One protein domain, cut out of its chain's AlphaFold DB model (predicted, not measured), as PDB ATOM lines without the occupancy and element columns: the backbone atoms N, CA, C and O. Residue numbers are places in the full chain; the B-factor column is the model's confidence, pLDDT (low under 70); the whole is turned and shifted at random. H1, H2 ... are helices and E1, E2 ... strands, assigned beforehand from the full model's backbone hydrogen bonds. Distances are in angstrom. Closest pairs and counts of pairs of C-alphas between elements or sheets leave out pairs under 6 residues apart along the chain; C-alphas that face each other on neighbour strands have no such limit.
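This is residues 16 to 117 of the 124 residues of a protein of Streptomyces sp. DvalAA-14 (UniProt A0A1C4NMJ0). One long helix, H3, makes the core: the long hairpin of E3 and E4 covers one side of it, while E1 of a shorter hairpin, E1 and E2, packs on another side with H2 packed on E1. H1 is set crosswise at the first end of H3, where residues 25 to 30 stick out. The printed part has 102 residues, with three named helices and then four named strands in the order H1 H2 H3 E1 E2 E3 E4; the class is mixed, and the strands form two antiparallel sheets, E1 - E2 and E3 - E4. The whole is compact, with a radius of gyration of the C-alphas of 13.4 A and spans of 40 by 30 by 24 A.

H1, residues 16 to 27, begins with C-alpha 16 at (21.938, 19.646, 88.987) and is 16.4 A long. H2 is residues 41 to 46. H3, residues 52 to 70, is 27.2 A long, from C-alpha 52 at (27.663, 18.499, 96.525). E1 is residues 78 to 81 and E2 residues 89 to 92. E3, residues 99 to 106, and E4, residues 109 to 116, are each 23.8 A long; C-alpha 116 is at (18.223, 32.158, 118.744).

H1 touches H3 with its residues 18 to 22 alone, about perpendicular at 83 degrees; their closest C-alphas, of Ile 19 and Pro 53, are 6.2 A apart. H2 and H3 are close but not clearly touching, their closest C-alphas, of Glu 43 and Ile 59, being 8.0 A apart. The closest C-alphas of H2 and E1, of Glu 43 and Ile 80, are 6.7 A apart. Those of H3 and E1, of Lys 63 and Ile 78, are 6.3 A apart, while H3 and E2 are apart. In the hairpin E1 and E2, N 79 and O 91 are within hydrogen-bond range at 2.9 A. H3 and E4 have 18 pairs of C-alphas within 8 A, the closest those of Ala 62 and Ala 112 at 4.9 A. In the hairpin E3 and E4, antiparallel at 169 degrees, N 102 and O 113 are within hydrogen-bond range at 2.9 A. Every O i to N i+4 pair is within hydrogen-bond range in H1 and H2, and 14 of 15 are in H3.

The C-alphas farthest apart, of Asp 29 and His 117, are 41.3 A apart. The printed part has no cut. The link from H1 to H2, 13 residues, is long. The mean pLDDT of the printed part is 76.7; it is under 70 at residues 16 to 38, 45 to 46 and 48.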
ATOM      1  N   VAL A  16      23.244  20.326  89.049       46.59
ATOM      2  CA  VAL A  16      21.938  19.646  88.987       46.59
ATOM      3  C   VAL A  16      22.049  18.162  88.583       46.59
ATOM      4  O   VAL A  16      21.426  17.336  89.251       46.59
ATOM      5  N   PRO A  17      22.873  17.769  87.586       48.56
ATOM      6  CA  PRO A  17      22.990  16.363  87.189       48.56
ATOM      7  C   PRO A  17      23.677  15.496  88.249       48.56
ATOM      8  O   PRO A  17      23.270  14.362  88.470       48.56
ATOM      9  N   ALA A  18      24.693  16.026  88.940       51.75
ATOM     10  CA  ALA A  18      25.449  15.276  89.946       51.75
ATOM     11  C   ALA A  18      24.610  14.964  91.194       51.75
ATOM     12  O   ALA A  18      24.725  13.888  91.776       51.75
ATOM     13  N   ILE A  19      23.731  15.891  91.583       49.44
ATOM     14  CA  ILE A  19      22.787  15.694  92.686       49.44
ATOM     15  C   ILE A  19      21.725  14.663  92.312       49.44
ATOM     16  O   ILE A  19      21.434  13.784  93.119       49.44
ATOM     17  N   ALA A  20      21.177  14.747  91.096       50.06
ATOM     18  CA  ALA A  20      20.201  13.783  90.598       50.06
ATOM     19  C   ALA A  20      20.798  12.370  90.463       50.06
ATOM     20  O   ALA A  20      20.157  11.399  90.851       50.06
ATOM     21  N   ALA A  21      22.043  12.257  89.989       52.06
ATOM     22  CA  ALA A  21      22.752  10.985  89.875       52.06
ATOM     23  C   ALA A  21      23.035  10.352  91.247       52.06
ATOM     24  O   ALA A  21      22.703   9.191  91.461       52.06
ATOM     25  N   PHE A  22      23.559  11.123  92.207       52.09
ATOM     26  CA  PHE A  22      23.777  10.639  93.577       52.09
ATOM     27  C   PHE A  22      22.470  10.213  94.259       52.09
ATOM     28  O   PHE A  22      22.418   9.221  94.984       52.09
ATOM     29  N   ALA A  23      21.410  10.990  94.042       51.81
ATOM     30  CA  ALA A  23      20.082  10.712  94.556       51.81
ATOM     31  C   ALA A  23      19.531   9.379  94.022       51.81
ATOM     32  O   ALA A  23      19.093   8.541  94.809       51.81
ATOM     33  N   ALA A  24      19.629   9.161  92.709       53.69
ATOM     34  CA  ALA A  24      19.208   7.924  92.060       53.69
ATOM     35  C   ALA A  24      20.035   6.710  92.524       53.69
ATOM     36  O   ALA A  24      19.472   5.667  92.842       53.69
ATOM     37  N   GLU A  25      21.359   6.859  92.628       51.69
ATOM     38  CA  GLU A  25      22.281   5.774  92.985       51.69
ATOM     39  C   GLU A  25      22.106   5.294  94.436       51.69
ATOM     40  O   GLU A  25      22.226   4.104  94.720       51.69
ATOM     41  N   ARG A  26      21.807   6.205  95.372       45.69
ATOM     42  CA  ARG A  26      21.807   5.894  96.812       45.69
ATOM     43  C   ARG A  26      20.424   5.678  97.423       45.69
ATOM     44  O   ARG A  26      20.329   5.043  98.473       45.69
ATOM     45  N   TYR A  27      19.373   6.216  96.805       46.22
ATOM     46  CA  TYR A  27      18.008   6.146  97.336       46.22
ATOM     47  C   TYR A  27      17.049   5.307  96.471       46.22
ATOM     48  O   TYR A  27      15.973   4.962  96.961       46.22
ATOM     49  N   GLY A  28      17.442   4.891  95.258       53.75
ATOM     50  CA  GLY A  28      16.598   4.081  94.365       53.75
ATOM     51  C   GLY A  28      15.254   4.759  94.057       53.75
ATOM     52  O   GLY A  28      15.184   5.982  93.986       53.75
ATOM     53  N   ASP A  29      14.171   3.979  93.959       42.84
ATOM     54  CA  ASP A  29      12.789   4.469  93.760       42.84
ATOM     55  C   ASP A  29      12.188   5.206  94.975       42.84
ATOM     56  O   ASP A  29      11.011   5.581  94.977       42.84
ATOM     57  N   ARG A  30      12.964   5.446  96.045       38.56
ATOM     58  CA  ARG A  30      12.503   6.316  97.130       38.56
ATOM     59  C   ARG A  30      12.495   7.741  96.614       38.56
ATOM     60  O   ARG A  30      13.535   8.393  96.579       38.56
ATOM     61  N   VAL A  31      11.297   8.190  96.240       40.72
ATOM     62  CA  VAL A  31      10.942   9.558  95.861       40.72
ATOM     63  C   VAL A  31      11.769  10.543  96.679       40.72
ATOM     64  O   VAL A  31      11.484  10.794  97.854       40.72
ATOM     65  N   LEU A  32      12.816  11.101  96.070       43.53
ATOM     66  CA  LEU A  32      13.390  12.307  96.626       43.53
ATOM     67  C   LEU A  32      12.284  13.361  96.594       43.53
ATOM     68  O   LEU A  32      11.683  13.551  95.531       43.53
ATOM     69  N   PRO A  33      12.003  14.065  97.706       42.78
ATOM     70  CA  PRO A  33      11.190  15.265  97.606       42.78
ATOM     71  C   PRO A  33      11.851  16.167  96.553       42.78
ATOM     72  O   PRO A  33      13.085  16.213  96.502       42.78
ATOM     73  N   PRO A  34      11.071  16.814  95.672       46.44
ATOM     74  CA  PRO A  34      11.601  17.506  94.509       46.44
ATOM     75  C   PRO A  34      12.654  18.527  94.948       46.44
ATOM     76  O   PRO A  34      12.353  19.605  95.459       46.44
ATOM     77  N   LEU A  35      13.917  18.177  94.703       55.88
ATOM     78  CA  LEU A  35      15.089  18.946  95.099       55.88
ATOM     79  C   LEU A  35      15.275  20.324  94.423       55.88
ATOM     80  O   LEU A  35      16.229  20.997  94.808       55.88
ATOM     81  N   PRO A  36      14.426  20.826  93.498       57.16
ATOM     82  CA  PRO A  36      14.487  22.238  93.118       57.16
ATOM     83  C   PRO A  36      13.488  23.162  93.843       57.16
ATOM     84  O   PRO A  36      13.701  24.367  93.804       57.16
ATOM     85  N   ALA A  37      12.432  22.665  94.505       61.84
ATOM     86  CA  ALA A  37      11.415  23.550  95.105       61.84
ATOM     87  C   ALA A  37      11.855  24.152  96.452       61.84
ATOM     88  O   ALA A  37      11.558  25.307  96.758       61.84
ATOM     89  N   ASP A  38      12.605  23.373  97.234       69.81
ATOM     90  CA  ASP A  38      13.017  23.750  98.587       69.81
ATOM     91  C   ASP A  38      14.343  24.514  98.628       69.81
ATOM     92  O   ASP A  38      14.746  24.976  99.695       69.81
ATOM     93  N   LEU A  39      15.043  24.637  97.496       75.75
ATOM     94  CA  LEU A  39      16.342  25.296  97.394       75.75
ATOM     95  C   LEU A  39      16.220  26.627  96.664       75.75
ATOM     96  O   LEU A  39      15.593  26.744  95.615       75.75
ATOM     97  N   THR A  40      16.893  27.636  97.193       74.19
ATOM     98  CA  THR A  40      17.002  28.929  96.526       74.19
ATOM     99  C   THR A  40      18.039  28.874  95.403       74.19
ATOM    100  O   THR A  40      18.957  28.048  95.404       74.19
ATOM    101  N   ARG A  41      17.954  29.813  94.449       70.31
ATOM    102  CA  ARG A  41      18.947  29.967  93.363       70.31
ATOM    103  C   ARG A  41      20.395  30.032  93.867       70.31
ATOM    104  O   ARG A  41      21.305  29.571  93.185       70.31
ATOM    105  N   TRP A  42      20.606  30.605  95.052       70.12
ATOM    106  CA  TRP A  42      21.927  30.769  95.660       70.12
ATOM    107  C   TRP A  42      22.469  29.449  96.203       70.12
ATOM    108  O   TRP A  42      23.640  29.133  96.003       70.12
ATOM    109  N   GLU A  43      21.601  28.650  96.816       78.31
ATOM    110  CA  GLU A  43      21.946  27.319  97.310       78.31
ATOM    111  C   GLU A  43      22.281  26.395  96.141       78.31
ATOM    112  O   GLU A  43      23.339  25.772  96.157       78.31
ATOM    113  N   LEU A  44      21.479  26.409  95.071       73.94
ATOM    114  CA  LEU A  44      21.764  25.665  93.838       73.94
ATOM    115  C   LEU A  44      23.116  26.050  93.218       73.94
ATOM    116  O   LEU A  44      23.875  25.174  92.802       73.94
ATOM    117  N   GLY A  45      23.448  27.344  93.201       69.69
ATOM    118  CA  GLY A  45      24.744  27.833  92.722       69.69
ATOM    119  C   GLY A  45      25.935  27.365  93.567       69.69
ATOM    120  O   GLY A  45      27.044  27.252  93.052       69.69
ATOM    121  N   SER A  46      25.712  27.047  94.845       69.56
ATOM    122  CA  SER A  46      26.759  26.588  95.770       69.56
ATOM    123  C   SER A  46      27.035  25.077  95.713       69.56
ATOM    124  O   SER A  46      28.036  24.608  96.261       69.56
ATOM    125  N   LEU A  47      26.173  24.300  95.047       72.38
ATOM    126  CA  LEU A  47      26.210  22.834  95.040       72.38
ATOM    127  C   LEU A  47      27.180  22.230  94.005       72.38
ATOM    128  O   LEU A  47      26.920  21.192  93.405       72.38
ATOM    129  N   GLY A  48      28.331  22.864  93.798       68.12
ATOM    130  CA  GLY A  48      29.379  22.359  92.911       68.12
ATOM    131  C   GLY A  48      30.320  21.337  93.566       68.12
ATOM    132  O   GLY A  48      30.585  21.367  94.771       68.12
ATOM    133  N   GLY A  49      30.909  20.475  92.732       72.12
ATOM    134  CA  GLY A  49      32.047  19.621  93.091       72.12
ATOM    135  C   GLY A  49      31.694  18.308  93.803       72.12
ATOM    136  O   GLY A  49      30.536  17.968  94.013       72.12
ATOM    137  N   ARG A  50      32.732  17.554  94.199       71.88
ATOM    138  CA  ARG A  50      32.608  16.175  94.727       71.88
ATOM    139  C   ARG A  50      31.830  16.047  96.040       71.88
ATOM    140  O   ARG A  50      31.427  14.948  96.383       71.88
ATOM    141  N   ARG A  51      31.655  17.151  96.774       77.69
ATOM    142  CA  ARG A  51      30.938  17.197  98.064       77.69
ATOM    143  C   ARG A  51      29.544  17.828  97.959       77.69
ATOM    144  O   ARG A  51      29.003  18.306  98.955       77.69
ATOM    145  N   ALA A  52      28.999  17.947  96.745       79.56
ATOM    146  CA  ALA A  52      27.663  18.499  96.525       79.56
ATOM    147  C   ALA A  52      26.569  17.778  97.343       79.56
ATOM    148  O   ALA A  52      25.748  18.475  97.943       79.56
ATOM    149  N   PRO A  53      26.573  16.435  97.468       81.31
ATOM    150  CA  PRO A  53      25.560  15.737  98.254       81.31
ATOM    151  C   PRO A  53      25.602  16.062  99.750       81.31
ATOM    152  O   PRO A  53      24.565  16.303 100.365       81.31
ATOM    153  N   GLU A  54      26.791  16.127 100.346       84.25
ATOM    154  CA  GLU A  54      26.964  16.457 101.761       84.25
ATOM    155  C   GLU A  54      26.573  17.909 102.049       84.25
ATOM    156  O   GLU A  54      25.946  18.201 103.068       84.25
ATOM    157  N   ARG A  55      26.900  18.829 101.130       83.19
ATOM    158  CA  ARG A  55      26.468  20.230 101.220       83.19
ATOM    159  C   ARG A  55      24.950  20.338 101.163       83.19
ATOM    160  O   ARG A  55      24.372  21.055 101.976       83.19
ATOM    161  N   LEU A  56      24.316  19.609 100.248       86.19
ATOM    162  CA  LEU A  56      22.866  19.576 100.128       86.19
ATOM    163  C   LEU A  56      22.208  19.025 101.398       86.19
ATOM    164  O   LEU A  56      21.304  19.655 101.944       86.19
ATOM    165  N   ALA A  57      22.697  17.894 101.906       87.81
ATOM    166  CA  ALA A  57      22.195  17.302 103.141       87.81
ATOM    167  C   ALA A  57      22.306  18.281 104.325       87.81
ATOM    168  O   ALA A  57      21.357  18.425 105.095       87.81
ATOM    169  N   ALA A  58      23.422  19.011 104.430       89.56
ATOM    170  CA  ALA A  58      23.612  20.033 105.458       89.56
ATOM    171  C   ALA A  58      22.636  21.215 105.319       89.56
ATOM    172  O   ALA A  58      22.097  21.670 106.324       89.56
ATOM    173  N   ILE A  59      22.362  21.686 104.096       90.56
ATOM    174  CA  ILE A  59      21.381  22.756 103.846       90.56
ATOM    175  C   ILE A  59      19.979  22.306 104.267       90.56
ATOM    176  O   ILE A  59      19.299  23.013 105.007       90.56
ATOM    177  N   LEU A  60      19.555  21.106 103.865       90.19
ATOM    178  CA  LEU A  60      18.239  20.578 104.233       90.19
ATOM    179  C   LEU A  60      18.107  20.366 105.748       90.19
ATOM    180  O   LEU A  60      17.059  20.668 106.325       90.19
ATOM    181  N   ALA A  61      19.168  19.890 106.407       91.62
ATOM    182  CA  ALA A  61      19.218  19.788 107.863       91.62
ATOM    183  C   ALA A  61      19.048  21.164 108.527       91.62
ATOM    184  O   ALA A  61      18.263  21.299 109.466       91.62
ATOM    185  N   ALA A  62      19.712  22.194 108.001       92.75
ATOM    186  CA  ALA A  62      19.605  23.563 108.496       92.75
ATOM    187  C   ALA A  62      18.193  24.127 108.340       92.75
ATOM    188  O   ALA A  62      17.624  24.619 109.310       92.75
ATOM    189  N   LYS A  63      17.587  23.991 107.154       92.12
ATOM    190  CA  LYS A  63      16.211  24.450 106.914       92.12
ATOM    191  C   LYS A  63      15.222  23.775 107.857       92.12
ATOM    192  O   LYS A  63      14.372  24.448 108.428       92.12
ATOM    193  N   ARG A  64      15.366  22.466 108.096       91.81
ATOM    194  CA  ARG A  64      14.553  21.750 109.096       91.81
ATOM    195  C   ARG A  64      14.762  22.289 110.509       91.81
ATOM    196  O   ARG A  64      13.784  22.454 111.230       91.81
ATOM    197  N   ALA A  65      16.003  22.565 110.904       92.19
ATOM    198  CA  ALA A  65      16.304  23.127 112.219       92.19
ATOM    199  C   ALA A  65      15.687  24.524 112.401       92.19
ATOM    200  O   ALA A  65      15.054  24.777 113.420       92.19
ATOM    201  N   VAL A  66      15.779  25.396 111.391       91.38
ATOM    202  CA  VAL A  66      15.137  26.721 111.404       91.38
ATOM    203  C   VAL A  66      13.612  26.593 111.467       91.38
ATOM    204  O   VAL A  66      12.978  27.245 112.290       91.38
ATOM    205  N   ARG A  67      13.003  25.707 110.669       90.81
ATOM    206  CA  ARG A  67      11.546  25.482 110.703       90.81
ATOM    207  C   ARG A  67      11.045  25.026 112.071       90.81
ATOM    208  O   ARG A  67       9.965  25.431 112.471       90.81
ATOM    209  N   ARG A  68      11.830  24.244 112.818       88.69
ATOM    210  CA  ARG A  68      11.477  23.862 114.198       88.69
ATOM    211  C   ARG A  68      11.417  25.049 115.162       88.69
ATOM    212  O   ARG A  68      10.694  24.958 116.142       88.69
ATOM    213  N   LEU A  69      12.157  26.127 114.896       87.50
ATOM    214  CA  LEU A  69      12.133  27.336 115.726       87.50
ATOM    215  C   LEU A  69      10.962  28.267 115.391       87.50
ATOM    216  O   LEU A  69      10.452  28.924 116.289       87.50
ATOM    217  N   PHE A  70      10.549  28.338 114.122       84.12
ATOM    218  CA  PHE A  70       9.581  29.344 113.654       84.12
ATOM    219  C   PHE A  70       8.232  28.781 113.185       84.12
ATOM    220  O   PHE A  70       7.335  29.574 112.927       84.12
ATOM    221  N   GLY A  71       8.076  27.457 113.060       76.06
ATOM    222  CA  GLY A  71       6.821  26.759 112.727       76.06
ATOM    223  C   GLY A  71       6.344  26.931 111.280       76.06
ATOM    224  O   GLY A  71       6.219  25.953 110.542       76.06
ATOM    225  N   ASP A  72       6.171  28.179 110.854       86.00
ATOM    226  CA  ASP A  72       5.361  28.569 109.694       86.00
ATOM    227  C   ASP A  72       6.211  28.965 108.477       86.00
ATOM    228  O   ASP A  72       5.715  29.497 107.483       86.00
ATOM    229  N   LEU A  73       7.529  28.766 108.562       87.19
ATOM    230  CA  LEU A  73       8.441  29.088 107.470       87.19
ATOM    231  C   LEU A  73       8.422  27.991 106.408       87.19
ATOM    232  O   LEU A  73       8.693  26.816 106.684       87.19
ATOM    233  N   GLU A  74       8.197  28.409 105.168       87.88
ATOM    234  CA  GLU A  74       8.417  27.567 104.000       87.88
ATOM    235  C   GLU A  74       9.926  27.399 103.743       87.88
ATOM    236  O   GLU A  74      10.702  28.325 103.985       87.88
ATOM    237  N   PRO A  75      10.397  26.259 103.203       85.38
ATOM    238  CA  PRO A  75      11.821  26.059 102.911       85.38
ATOM    239  C   PRO A  75      12.441  27.153 102.025       85.38
ATOM    240  O   PRO A  75      13.601  27.517 102.216       85.38
ATOM    241  N   ARG A  76      11.664  27.710 101.089       85.44
ATOM    242  CA  ARG A  76      12.070  28.824 100.211       85.44
ATOM    243  C   ARG A  76      12.268  30.157 100.936       85.44
ATOM    244  O   ARG A  76      13.002  31.000 100.435       85.44
ATOM    245  N   ASP A  77      11.649  30.333 102.102       89.12
ATOM    246  CA  ASP A  77      11.823  31.528 102.931       89.12
ATOM    247  C   ASP A  77      13.169  31.501 103.664       89.12
ATOM    248  O   ASP A  77      13.568  32.500 104.252       89.12
ATOM    249  N   ILE A  78      13.865  30.363 103.663       90.50
ATOM    250  CA  ILE A  78      15.096  30.137 104.413       90.50
ATOM    251  C   ILE A  78      16.247  30.010 103.419       90.50
ATOM    252  O   ILE A  78      16.254  29.121 102.569       90.50
ATOM    253  N   GLU A  79      17.246  30.871 103.553       91.44
ATOM    254  CA  GLU A  79      18.442  30.894 102.714       91.44
ATOM    255  C   GLU A  79      19.680  30.579 103.556       91.44
ATOM    256  O   GLU A  79      20.012  31.315 104.491       91.44
ATOM    257  N   ILE A  80      20.395  29.513 103.195       91.00
ATOM    258  CA  ILE A  80      21.676  29.144 103.802       91.00
ATOM    259  C   ILE A  80      22.804  29.512 102.842       91.00
ATOM    260  O   ILE A  80      23.061  28.827 101.853       91.00
ATOM    261  N   LEU A  81      23.511  30.594 103.147       87.00
ATOM    262  CA  LEU A  81      24.644  31.052 102.354       87.00
ATOM    263  C   LEU A  81      25.941  30.522 102.961       87.00
ATOM    264  O   LEU A  81      26.240  30.732 104.136       87.00
ATOM    265  N   ARG A  82      26.750  29.845 102.146       79.50
ATOM    266  CA  ARG A  82      28.077  29.368 102.544       79.50
ATOM    267  C   ARG A  82      29.120  29.942 101.607       79.50
ATOM    268  O   ARG A  82      29.054  29.710 100.402       79.50
ATOM    269  N   ARG A  83      30.110  30.629 102.168       72.94
ATOM    270  CA  ARG A  83      31.367  30.900 101.474       72.94
ATOM    271  C   ARG A  83      32.386  29.849 101.906       72.94
ATOM    272  O   ARG A  83      32.296  29.263 102.985       72.94
ATOM    273  N   GLU A  84      33.324  29.554 101.021       71.62
ATOM    274  CA  GLU A  84      34.444  28.686 101.357       71.62
ATOM    275  C   GLU A  84      35.229  29.276 102.537       71.62
ATOM    276  O   GLU A  84      35.481  30.480 102.575       71.62
ATOM    277  N   ASN A  85      35.552  28.432 103.520       75.25
ATOM    278  CA  ASN A  85      36.256  28.800 104.755       75.25
ATOM    279  C   ASN A  85      35.585  29.896 105.608       75.25
ATOM    280  O   ASN A  85      36.250  30.509 106.438       75.25
ATOM    281  N   SER A  86      34.279  30.139 105.445       80.12
ATOM    282  CA  SER A  86      33.526  31.055 106.307       80.12
ATOM    283  C   SER A  86      32.516  30.321 107.182       80.12
ATOM    284  O   SER A  86      32.031  29.236 106.839       80.12
ATOM    285  N   ALA A  87      32.116  30.972 108.275       84.94
ATOM    286  CA  ALA A  87      30.892  30.603 108.971       84.94
ATOM    287  C   ALA A  87      29.692  30.677 107.997       84.94
ATOM    288  O   ALA A  87      29.679  31.536 107.104       84.94
ATOM    289  N   PRO A  88      28.711  29.768 108.118       88.69
ATOM    290  CA  PRO A  88      27.500  29.824 107.316       88.69
ATOM    291  C   PRO A  88      26.630  31.006 107.764       88.69
ATOM    292  O   PRO A  88      26.498  31.279 108.954       88.69
ATOM    293  N   LEU A  89      26.024  31.695 106.801       89.44
ATOM    294  CA  LEU A  89      25.089  32.789 107.039       89.44
ATOM    295  C   LEU A  89      23.664  32.303 106.786       89.44
ATOM    296  O   LEU A  89      23.405  31.590 105.816       89.44
ATOM    297  N   LEU A  90      22.744  32.725 107.646       90.81
ATOM    298  CA  LEU A  90      21.322  32.431 107.533       90.81
ATOM    299  C   LEU A  90      20.560  33.720 107.207       90.81
ATOM    300  O   LEU A  90      20.724  34.743 107.878       90.81
ATOM    301  N   ARG A  91      19.719  33.666 106.174       91.50
ATOM    302  CA  ARG A  91      18.736  34.708 105.872       91.50
ATOM    303  C   ARG A  91      17.334  34.115 105.903       91.50
ATOM    304  O   ARG A  91      17.126  32.979 105.485       91.50
ATOM    305  N   ILE A  92      16.381  34.901 106.387       89.75
ATOM    306  CA  ILE A  92      14.960  34.561 106.410       89.75
ATOM    307  C   ILE A  92      14.220  35.640 105.622       89.75
ATOM    308  O   ILE A  92      14.371  36.828 105.906       89.75
ATOM    309  N   ARG A  93      13.462  35.229 104.598       89.12
ATOM    310  CA  ARG A  93      12.728  36.099 103.661       89.12
ATOM    311  C   ARG A  93      13.605  37.226 103.096       89.12
ATOM    312  O   ARG A  93      13.192  38.376 103.011       89.12
ATOM    313  N   GLY A  94      14.852  36.896 102.755       85.00
ATOM    314  CA  GLY A  94      15.834  37.838 102.215       85.00
ATOM    315  C   GLY A  94      16.546  38.731 103.244       85.00
ATOM    316  O   GLY A  94      17.503  39.416 102.879       85.00
ATOM    317  N   SER A  95      16.191  38.694 104.526       86.00
ATOM    318  CA  SER A  95      16.866  39.473 105.578       86.00
ATOM    319  C   SER A  95      17.857  38.621 106.360       86.00
ATOM    320  O   SER A  95      17.591  37.451 106.620       86.00
ATOM    321  N   ALA A  96      19.004  39.187 106.748       84.38
ATOM    322  CA  ALA A  96      19.945  38.501 107.635       84.38
ATOM    323  C   ALA A  96      19.248  38.140 108.955       84.38
ATOM    324  O   ALA A  96      18.661  39.005 109.603       84.38
ATOM    325  N   SER A  97      19.293  36.865 109.341       80.25
ATOM    326  CA  SER A  97      18.742  36.438 110.626       80.25
ATOM    327  C   SER A  97      19.772  36.714 111.718       80.25
ATOM    328  O   SER A  97      20.927  36.321 111.560       80.25
ATOM    329  N   GLY A  98      19.373  37.306 112.845       83.00
ATOM    330  CA  GLY A  98      20.223  37.444 114.040       83.00
ATOM    331  C   GLY A  98      20.508  36.116 114.763       83.00
ATOM    332  O   GLY A  98      20.749  36.108 115.963       83.00
ATOM    333  N   LEU A  99      20.419  34.988 114.059       88.25
ATOM    334  CA  LEU A  99      20.579  33.638 114.585       88.25
ATOM    335  C   LEU A  99      21.989  33.131 114.293       88.25
ATOM    336  O   LEU A  99      22.571  33.439 113.251       88.25
ATOM    337  N   SER A 100      22.509  32.277 115.171       89.81
ATOM    338  CA  SER A 100      23.738  31.531 114.893       89.81
ATOM    339  C   SER A 100      23.423  30.169 114.292       89.81
ATOM    340  O   SER A 100      22.529  29.464 114.756       89.81
ATOM    341  N   LEU A 101      24.193  29.789 113.272       91.31
ATOM    342  CA  LEU A 101      24.062  28.528 112.551       91.31
ATOM    343  C   LEU A 101      25.401  27.784 112.544       91.31
ATOM    344  O   LEU A 101      26.438  28.359 112.219       91.31
ATOM    345  N   SER A 102      25.364  26.487 112.836       92.62
ATOM    346  CA  SER A 102      26.497  25.575 112.663       92.62
ATOM    347  C   SER A 102      26.075  24.352 111.858       92.62
ATOM    348  O   SER A 102      24.970  23.837 112.034       92.62
ATOM    349  N   LEU A 103      26.955  23.899 110.964       90.94
ATOM    350  CA  LEU A 103      26.722  22.787 110.046       90.94
ATOM    351  C   LEU A 103      27.888  21.808 110.124       90.94
ATOM    352  O   LEU A 103      29.043  22.211 110.002       90.94
ATOM    353  N   SER A 104      27.581  20.521 110.235       89.69
ATOM    354  CA  SER A 104      28.563  19.445 110.147       89.69
ATOM    355  C   SER A 104      28.031  18.320 109.269       89.69
ATOM    356  O   SER A 104      26.827  18.074 109.218       89.69
ATOM    357  N   HIS A 105      28.919  17.644 108.548       87.88
ATOM    358  CA  HIS A 105      28.566  16.488 107.735       87.88
ATOM    359  C   HIS A 105      29.731  15.496 107.669       87.88
ATOM    360  O   HIS A 105      30.894  15.887 107.560       87.88
ATOM    361  N   GLY A 106      29.420  14.205 107.691       86.38
ATOM    362  CA  GLY A 106      30.401  13.124 107.669       86.38
ATOM    363  C   GLY A 106      29.730  11.766 107.848       86.38
ATOM    364  O   GLY A 106      28.618  11.689 108.362       86.38
ATOM    365  N   GLY A 107      30.374  10.692 107.379       82.69
ATOM    366  CA  GLY A 107      29.873   9.324 107.577       82.69
ATOM    367  C   GLY A 107      28.474   9.055 107.003       82.69
ATOM    368  O   GLY A 107      27.754   8.218 107.530       82.69
ATOM    369  N   GLY A 108      28.060   9.784 105.958       82.62
ATOM    370  CA  GLY A 108      26.712   9.674 105.382       82.62
ATOM    371  C   GLY A 108      25.619  10.444 106.134       82.62
ATOM    372  O   GLY A 108      24.446  10.299 105.803       82.62
ATOM    373  N   LEU A 109      25.984  11.276 107.113       84.38
ATOM    374  CA  LEU A 109      25.062  12.073 107.922       84.38
ATOM    375  C   LEU A 109      25.368  13.571 107.804       84.38
ATOM    376  O   LEU A 109      26.509  13.973 107.561       84.38
ATOM    377  N   ALA A 110      24.343  14.397 108.013       89.81
ATOM    378  CA  ALA A 110      24.471  15.843 108.133       89.81
ATOM    379  C   ALA A 110      23.666  16.353 109.332       89.81
ATOM    380  O   ALA A 110      22.526  15.941 109.553       89.81
ATOM    381  N   VAL A 111      24.270  17.258 110.096       91.12
ATOM    382  CA  VAL A 111      23.717  17.838 111.322       91.12
ATOM    383  C   VAL A 111      23.768  19.356 111.209       91.12
ATOM    384  O   VAL A 111      24.756  19.922 110.733       91.12
ATOM    385  N   ALA A 112      22.708  20.013 111.668       94.44
ATOM    386  CA  ALA A 112      22.640  21.460 111.769       94.44
ATOM    387  C   ALA A 112      22.127  21.871 113.149       94.44
ATOM    388  O   ALA A 112      21.167  21.288 113.655       94.44
ATOM    389  N   ALA A 113      22.756  22.890 113.727       92.31
ATOM    390  CA  ALA A 113      22.338  23.516 114.973       92.31
ATOM    391  C   ALA A 113      22.033  24.991 114.717       92.31
ATOM    392  O   ALA A 113      22.820  25.681 114.065       92.31
ATOM    393  N   VAL A 114      20.894  25.457 115.229       91.81
ATOM    394  CA  VAL A 114      20.444  26.848 115.114       91.81
ATOM    395  C   VAL A 114      20.154  27.365 116.511       91.81
ATOM    396  O   VAL A 114      19.453  26.706 117.275       91.81
ATOM    397  N   LEU A 115      20.695  28.535 116.830       89.38
ATOM    398  CA  LEU A 115      20.499  29.202 118.109       89.38
ATOM    399  C   LEU A 115      19.855  30.563 117.874       89.38
ATOM    400  O   LEU A 115      20.344  31.354 117.061       89.38
ATOM    401  N   ALA A 116      18.772  30.823 118.602       83.19
ATOM    402  CA  ALA A 116      18.223  32.158 118.744       83.19
ATOM    403  C   ALA A 116      18.903  32.849 119.922       83.19
ATOM    404  O   ALA A 116      18.834  32.367 121.051       83.19
ATOM    405  N   HIS A 117      19.562  33.974 119.652       72.31
ATOM    406  CA  HIS A 117      20.034  34.856 120.708       72.31
ATOM    407  C   HIS A 117      18.830  35.646 121.210       72.31
ATOM    408  O   HIS A 117      18.445  36.647 120.614       72.31
TER     409      HIS A 117